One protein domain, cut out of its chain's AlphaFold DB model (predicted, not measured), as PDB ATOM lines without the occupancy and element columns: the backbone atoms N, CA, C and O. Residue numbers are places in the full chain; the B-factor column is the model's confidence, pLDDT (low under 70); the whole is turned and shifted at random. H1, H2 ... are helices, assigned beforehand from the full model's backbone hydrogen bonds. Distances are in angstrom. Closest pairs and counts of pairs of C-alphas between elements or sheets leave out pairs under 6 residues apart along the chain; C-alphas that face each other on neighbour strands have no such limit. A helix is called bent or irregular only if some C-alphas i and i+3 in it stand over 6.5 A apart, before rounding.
ATOM      1  N   ASP A  32     -26.487 -39.542 -38.413       93.31
ATOM      2  CA  ASP A  32     -25.136 -39.698 -38.960       93.31
ATOM      3  C   ASP A  32     -24.530 -38.310 -39.199       93.31
ATOM      4  O   ASP A  32     -24.964 -37.573 -40.086       93.31
ATOM      5  N   ILE A  33     -23.541 -37.941 -38.383       94.56
ATOM      6  CA  ILE A  33     -23.033 -36.566 -38.311       94.56
ATOM      7  C   ILE A  33     -22.484 -36.056 -39.649       94.56
ATOM      8  O   ILE A  33     -22.699 -34.895 -40.004       94.56
ATOM      9  N   TYR A  34     -21.811 -36.919 -40.413       95.94
ATOM     10  CA  TYR A  34     -21.222 -36.546 -41.696       95.94
ATOM     11  C   TYR A  34     -22.308 -36.257 -42.729       95.94
ATOM     12  O   TYR A  34     -22.294 -35.201 -43.363       95.94
ATOM     13  N   SER A  35     -23.281 -37.159 -42.847       95.44
ATOM     14  CA  SER A  35     -24.406 -37.012 -43.772       95.44
ATOM     15  C   SER A  35     -25.293 -35.830 -43.394       95.44
ATOM     16  O   SER A  35     -25.739 -35.092 -44.269       95.44
ATOM     17  N   TYR A  36     -25.508 -35.612 -42.095       95.69
ATOM     18  CA  TYR A  36     -26.311 -34.508 -41.581       95.69
ATOM     19  C   TYR A  36     -25.691 -33.150 -41.927       95.69
ATOM     20  O   TYR A  36     -26.353 -32.304 -42.529       95.69
ATOM     21  N   ILE A  37     -24.401 -32.954 -41.634       96.25
ATOM     22  CA  ILE A  37     -23.703 -31.699 -41.951       96.25
ATOM     23  C   ILE A  37     -23.622 -31.486 -43.467       96.25
ATOM     24  O   ILE A  37     -23.907 -30.387 -43.943       96.25
ATOM     25  N   ALA A  38     -23.280 -32.524 -44.238       96.94
ATOM     26  CA  ALA A  38     -23.252 -32.430 -45.697       96.94
ATOM     27  C   ALA A  38     -24.636 -32.066 -46.264       96.94
ATOM     28  O   ALA A  38     -24.737 -31.207 -47.138       96.94
ATOM     29  N   GLY A  39     -25.706 -32.651 -45.719       96.81
ATOM     30  CA  GLY A  39     -27.080 -32.376 -46.127       96.81
ATOM     31  C   GLY A  39     -27.478 -30.927 -45.859       96.81
ATOM     32  O   GLY A  39     -28.057 -30.284 -46.734       96.81
ATOM     33  N   ILE A  40     -27.092 -30.379 -44.701       96.69
ATOM     34  CA  ILE A  40     -27.298 -28.961 -44.367       96.69
ATOM     35  C   ILE A  40     -26.568 -28.054 -45.357       96.69
ATOM     36  O   ILE A  40     -27.148 -27.081 -45.830       96.69
ATOM     37  N   ILE A  41     -25.313 -28.364 -45.690       96.69
ATOM     38  CA  ILE A  41     -24.523 -27.559 -46.629       96.69
ATOM     39  C   ILE A  41     -25.176 -27.551 -48.013       96.69
ATOM     40  O   ILE A  41     -25.332 -26.483 -48.605       96.69
ATOM     41  N   VAL A  42     -25.603 -28.715 -48.512       97.31
ATOM     42  CA  VAL A  42     -26.274 -28.812 -49.816       97.31
ATOM     43  C   VAL A  42     -27.622 -28.087 -49.805       97.31
ATOM     44  O   VAL A  42     -27.917 -27.346 -50.742       97.31
ATOM     45  N   ALA A  43     -28.407 -28.208 -48.732       95.69
ATOM     46  CA  ALA A  43     -29.669 -27.484 -48.586       95.69
ATOM     47  C   ALA A  43     -29.467 -25.959 -48.521       95.69
ATOM     48  O   ALA A  43     -30.199 -25.210 -49.170       95.69
ATOM     49  N   ALA A  44     -28.451 -25.488 -47.792       95.25
ATOM     50  CA  ALA A  44     -28.103 -24.071 -47.723       95.25
ATOM     51  C   ALA A  44     -27.647 -23.542 -49.089       95.25
ATOM     52  O   ALA A  44     -28.105 -22.486 -49.523       95.25
ATOM     53  N   GLN A  45     -26.796 -24.292 -49.797       95.81
ATOM     54  CA  GLN A  45     -26.380 -23.952 -51.157       95.81
ATOM     55  C   GLN A  45     -27.586 -23.869 -52.100       95.81
ATOM     56  O   GLN A  45     -27.707 -22.889 -52.833       95.81
ATOM     57  N   HIS A  46     -28.484 -24.858 -52.051       95.88
ATOM     58  CA  HIS A  46     -29.709 -24.870 -52.844       95.88
ATOM     59  C   HIS A  46     -30.547 -23.614 -52.576       95.88
ATOM     60  O   HIS A  46     -30.852 -22.883 -53.512       95.88
ATOM     61  N   GLY A  47     -30.831 -23.309 -51.305       94.81
ATOM     62  CA  GLY A  47     -31.607 -22.131 -50.914       94.81
ATOM     63  C   GLY A  47     -30.979 -20.807 -51.357       94.81
ATOM     64  O   GLY A  47     -31.684 -19.939 -51.859       94.81
ATOM     65  N   LEU A  48     -29.653 -20.661 -51.249       94.88
ATOM     66  CA  LEU A  48     -28.930 -19.461 -51.698       94.88
ATOM     67  C   LEU A  48     -28.961 -19.267 -53.223       94.88
ATOM     68  O   LEU A  48     -28.770 -18.149 -53.696       94.88
ATOM     69  N   GLN A  49     -29.174 -20.338 -53.988       95.12
ATOM     70  CA  GLN A  49     -29.212 -20.321 -55.453       95.12
ATOM     71  C   GLN A  49     -30.637 -20.238 -56.028       95.12
ATOM     72  O   GLN A  49     -30.796 -20.073 -57.239       95.12
ATOM     73  N   MET A  50     -31.678 -20.340 -55.194       95.62
ATOM     74  CA  MET A  50     -33.068 -20.210 -55.636       95.62
ATOM     75  C   MET A  50     -33.368 -18.782 -56.109       95.62
ATOM     76  O   MET A  50     -33.049 -17.807 -55.429       95.62
ATOM     77  N   GLN A  51     -34.045 -18.646 -57.253       96.31
ATOM     78  CA  GLN A  51     -34.417 -17.333 -57.802       96.31
ATOM     79  C   GLN A  51     -35.349 -16.539 -56.871       96.31
ATOM     80  O   GLN A  51     -35.295 -15.314 -56.831       96.31
ATOM     81  N   ASP A  52     -36.190 -17.232 -56.107       96.19
ATOM     82  CA  ASP A  52     -37.178 -16.677 -55.186       96.19
ATOM     83  C   ASP A  52     -36.793 -16.872 -53.706       96.19
ATOM     84  O   ASP A  52     -37.654 -16.814 -52.826       96.19
ATOM     85  N   ALA A  53     -35.500 -17.061 -53.409       96.19
ATOM     86  CA  ALA A  53     -34.989 -17.346 -52.064       96.19
ATOM     87  C   ALA A  53     -35.510 -16.374 -50.989       96.19
ATOM     88  O   ALA A  53     -36.003 -16.804 -49.947       96.19
ATOM     89  N   LEU A  54     -35.460 -15.063 -51.255       96.56
ATOM     90  CA  LEU A  54     -35.905 -14.037 -50.303       96.56
ATOM     91  C   LEU A  54     -37.417 -14.081 -50.056       96.56
ATOM     92  O   LEU A  54     -37.860 -13.922 -48.923       96.56
ATOM     93  N   LYS A  55     -38.207 -14.361 -51.099       96.75
ATOM     94  CA  LYS A  55     -39.662 -14.505 -50.985       96.75
ATOM     95  C   LYS A  55     -40.027 -15.729 -50.146       96.75
ATOM     96  O   LYS A  55     -40.943 -15.666 -49.329       96.75
ATOM     97  N   ASN A  56     -39.306 -16.836 -50.325       94.25
ATOM     98  CA  ASN A  56     -39.496 -18.031 -49.506       94.25
ATOM     99  C   ASN A  56     -39.068 -17.800 -48.053       94.25
ATOM    100  O   ASN A  56     -39.782 -18.224 -47.147       94.25
ATOM    101  N   ALA A  57     -37.970 -17.076 -47.823       94.25
ATOM    102  CA  ALA A  57     -37.544 -16.693 -46.481       94.25
ATOM    103  C   ALA A  57     -38.613 -15.851 -45.765       94.25
ATOM    104  O   ALA A  57     -38.966 -16.164 -44.635       94.25
ATOM    105  N   GLU A  58     -39.185 -14.846 -46.437       94.56
ATOM    106  CA  GLU A  58     -40.265 -14.018 -45.885       94.56
ATOM    107  C   GLU A  58     -41.533 -14.839 -45.603       94.56
ATOM    108  O   GLU A  58     -42.125 -14.719 -44.533       94.56
ATOM    109  N   LYS A  59     -41.919 -15.738 -46.519       92.94
ATOM    110  CA  LYS A  59     -43.083 -16.624 -46.345       92.94
ATOM    111  C   LYS A  59     -42.949 -17.541 -45.122       92.94
ATOM    112  O   LYS A  59     -43.950 -17.837 -44.473       92.94
ATOM    113  N   LEU A  60     -41.739 -18.032 -44.851       92.69
ATOM    114  CA  LEU A  60     -41.450 -18.976 -43.766       92.69
ATOM    115  C   LEU A  60     -41.055 -18.282 -42.454       92.69
ATOM    116  O   LEU A  60     -40.904 -18.951 -41.431       92.69
ATOM    117  N   TYR A  61     -40.886 -16.960 -42.465       93.31
ATOM    118  CA  TYR A  61     -40.466 -16.199 -41.297       93.31
ATOM    119  C   TYR A  61     -41.576 -16.127 -40.247       93.31
ATOM    120  O   TYR A  61     -42.687 -15.676 -40.525       93.31
ATOM    121  N   MET A  62     -41.258 -16.545 -39.023       91.88
ATOM    122  CA  MET A  62     -42.168 -16.506 -37.879       91.88
ATOM    123  C   MET A  62     -41.526 -15.728 -36.731       91.88
ATOM    124  O   MET A  62     -40.462 -16.091 -36.238       91.88
ATOM    125  N   ASP A  63     -42.210 -14.676 -36.296       92.88
ATOM    126  CA  ASP A  63     -41.809 -13.745 -35.235       92.88
ATOM    127  C   ASP A  63     -42.711 -13.821 -33.992       92.88
ATOM    128  O   ASP A  63     -42.589 -13.021 -33.066       92.88
ATOM    129  N   VAL A  64     -43.627 -14.790 -33.967       91.38
ATOM    130  CA  VAL A  64     -44.599 -15.001 -32.893       91.38
ATOM    131  C   VAL A  64     -44.550 -16.431 -32.376       91.38
ATOM    132  O   VAL A  64     -44.032 -17.336 -33.033       91.38
ATOM    133  N   ASN A  65     -45.158 -16.658 -31.213       91.06
ATOM    134  CA  ASN A  65     -45.405 -18.007 -30.726       91.06
ATOM    135  C   ASN A  65     -46.483 -18.692 -31.585       91.06
ATOM    136  O   ASN A  65     -47.675 -18.470 -31.394       91.06
ATOM    137  N   ILE A  66     -46.070 -19.552 -32.515       89.31
ATOM    138  CA  ILE A  66     -46.977 -20.279 -33.421       89.31
ATOM    139  C   ILE A  66     -47.883 -21.304 -32.717       89.31
ATOM    140  O   ILE A  66     -48.779 -21.852 -33.353       89.31
ATOM    141  N   PHE A  67     -47.661 -21.570 -31.426       89.50
ATOM    142  CA  PHE A  67     -48.503 -22.446 -30.607       89.50
ATOM    143  C   PHE A  67     -49.578 -21.689 -29.820       89.50
ATOM    144  O   PHE A  67     -50.404 -22.325 -29.169       89.50
ATOM    145  N   ASP A  68     -49.574 -20.354 -29.862       94.31
ATOM    146  CA  ASP A  68     -50.656 -19.556 -29.295       94.31
ATOM    147  C   ASP A  68     -51.918 -19.699 -30.160       94.31
ATOM    148  O   ASP A  68     -51.865 -19.636 -31.393       94.31
ATOM    149  N   ASP A  69     -53.069 -19.862 -29.509       92.25
ATOM    150  CA  ASP A  69     -54.372 -19.951 -30.163       92.25
ATOM    151  C   ASP A  69     -54.649 -18.743 -31.072       92.25
ATOM    152  O   ASP A  69     -55.286 -18.897 -32.117       92.25
ATOM    153  N   ALA A  70     -54.118 -17.566 -30.720       93.00
ATOM    154  CA  ALA A  70     -54.221 -16.342 -31.511       93.00
ATOM    155  C   ALA A  70     -53.473 -16.393 -32.863       93.00
ATOM    156  O   ALA A  70     -53.665 -15.510 -33.698       93.00
ATOM    157  N   HIS A  71     -52.622 -17.400 -33.092       92.25
ATOM    158  CA  HIS A  71     -51.751 -17.516 -34.271       92.25
ATOM    159  C   HIS A  71     -51.932 -18.832 -35.046       92.25
ATOM    160  O   HIS A  71     -51.085 -19.204 -35.866       92.25
ATOM    161  N   LYS A  72     -53.056 -19.533 -34.840       91.00
ATOM    162  CA  LYS A  72     -53.390 -20.784 -35.550       91.00
ATOM    163  C   LYS A  72     -53.358 -20.653 -37.073       91.00
ATOM    164  O   LYS A  72     -52.976 -21.595 -37.764       91.00
ATOM    165  N   ASP A  73     -53.734 -19.494 -37.603       90.69
ATOM    166  CA  ASP A  73     -53.713 -19.201 -39.037       90.69
ATOM    167  C   ASP A  73     -52.283 -19.127 -39.602       90.69
ATOM    168  O   ASP A  73     -52.060 -19.510 -40.752       90.69
ATOM    169  N   LYS A  74     -51.308 -18.662 -38.807       88.81
ATOM    170  CA  LYS A  74     -49.888 -18.661 -39.180       88.81
ATOM    171  C   LYS A  74     -49.337 -20.084 -39.196       88.81
ATOM    172  O   LYS A  74     -48.724 -20.474 -40.186       88.81
ATOM    173  N   LEU A  75     -49.620 -20.878 -38.160       89.38
ATOM    174  CA  LEU A  75     -49.198 -22.283 -38.099       89.38
ATOM    175  C   LEU A  75     -49.751 -23.100 -39.276       89.38
ATOM    176  O   LEU A  75     -49.025 -23.898 -39.861       89.38
ATOM    177  N   ALA A  76     -51.009 -22.871 -39.667       90.06
ATOM    178  CA  ALA A  76     -51.651 -23.581 -40.776       90.06
ATOM    179  C   ALA A  76     -50.992 -23.341 -42.151       90.06
ATOM    180  O   ALA A  76     -51.233 -24.109 -43.081       90.06
ATOM    181  N   LYS A  77     -50.172 -22.290 -42.298       90.50
ATOM    182  CA  LYS A  77     -49.432 -21.981 -43.536       90.50
ATOM    183  C   LYS A  77     -48.094 -22.719 -43.632       90.50
ATOM    184  O   LYS A  77     -47.490 -22.708 -44.704       90.50
ATOM    185  N   LEU A  78     -47.616 -23.300 -42.531       91.25
ATOM    186  CA  LEU A  78     -46.326 -23.976 -42.461       91.25
ATOM    187  C   LEU A  78     -46.474 -25.455 -42.813       91.25
ATOM    188  O   LEU A  78     -47.379 -26.145 -42.340       91.25
ATOM    189  N   GLU A  79     -45.543 -25.948 -43.622       91.56
ATOM    190  CA  GLU A  79     -45.399 -27.380 -43.853       91.56
ATOM    191  C   GLU A  79     -44.833 -28.044 -42.595       91.56
ATOM    192  O   GLU A  79     -43.956 -27.503 -41.916       91.56
ATOM    193  N   LYS A  80     -45.361 -29.222 -42.264       90.62
ATOM    194  CA  LYS A  80     -44.883 -30.004 -41.124       90.62
ATOM    195  C   LYS A  80     -43.681 -30.840 -41.540       90.62
ATOM    196  O   LYS A  80     -43.608 -31.314 -42.670       90.62
TER     197      LYS A  80
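AT A GLANCE: This is residues 32 to 80 of the 147 residues of the protein "Gln-synt_C domain-containing protein" of Bacteroidetes bacterium GWA2_31_9b (UniProt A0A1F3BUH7). A long helix, H1, and a much shorter one, H2, meet near their ends as an open V, with no packed core between the arms. The arm of H2 is carried on by a loop to a small irregular helix, H3, at the far end, and residues 76 to 80 fold back from H3 toward the side of H1. The printed part has 49 residues with three named helices in the order H1, H2, H3 and no named strand; the class is all helix. The whole is only just loose, close to extended, with a radius of gyration of the C-alphas of 14.3 A, and flat, spanning 39 by 30 by 15 A.

IN THESE COORDINATES: The longest helix, H1, is residues 33 to 49, 24.4 A from C-alpha 33 at (-23.033, -36.566, -38.311) to C-alpha 49 at (-29.212, -20.321, -55.453). H2 is residues 53 to 60, 10.6 A long. H3 is residues 69 to 75, 9.8 A long, ending at C-alpha 75 at (-49.198, -22.283, -38.099). H3 is irregular: C-alphas 70 and 73 are 8.1 A apart.

HOW THE PARTS SIT: H1 and H2 are close but not clearly touching; their closest C-alphas, those of Gly 47 and Ala 53, are 6.0 A apart. They run opposite ways at a steep tilt of 69 degrees, only just short of about perpendicular. H3 is apart from H1 and from H2. In H1 and H2 every O i to N i+4 pair is within hydrogen-bond range; in H3 1 of 3 is, beside 2 of 4 O i to N i+3 pairs.

THE WHOLE: The C-alphas farthest apart, those of Tyr 34 and Ala 70, are 40.0 A apart. Residues 32 to 46, 48 to 55 and 68 to 73 stand free. The link from H1 to H2 is tight, with 3 residues, and that from H2 to H3 is short, with 8. The printed part has no cut, and no printed residue is under pLDDT 70.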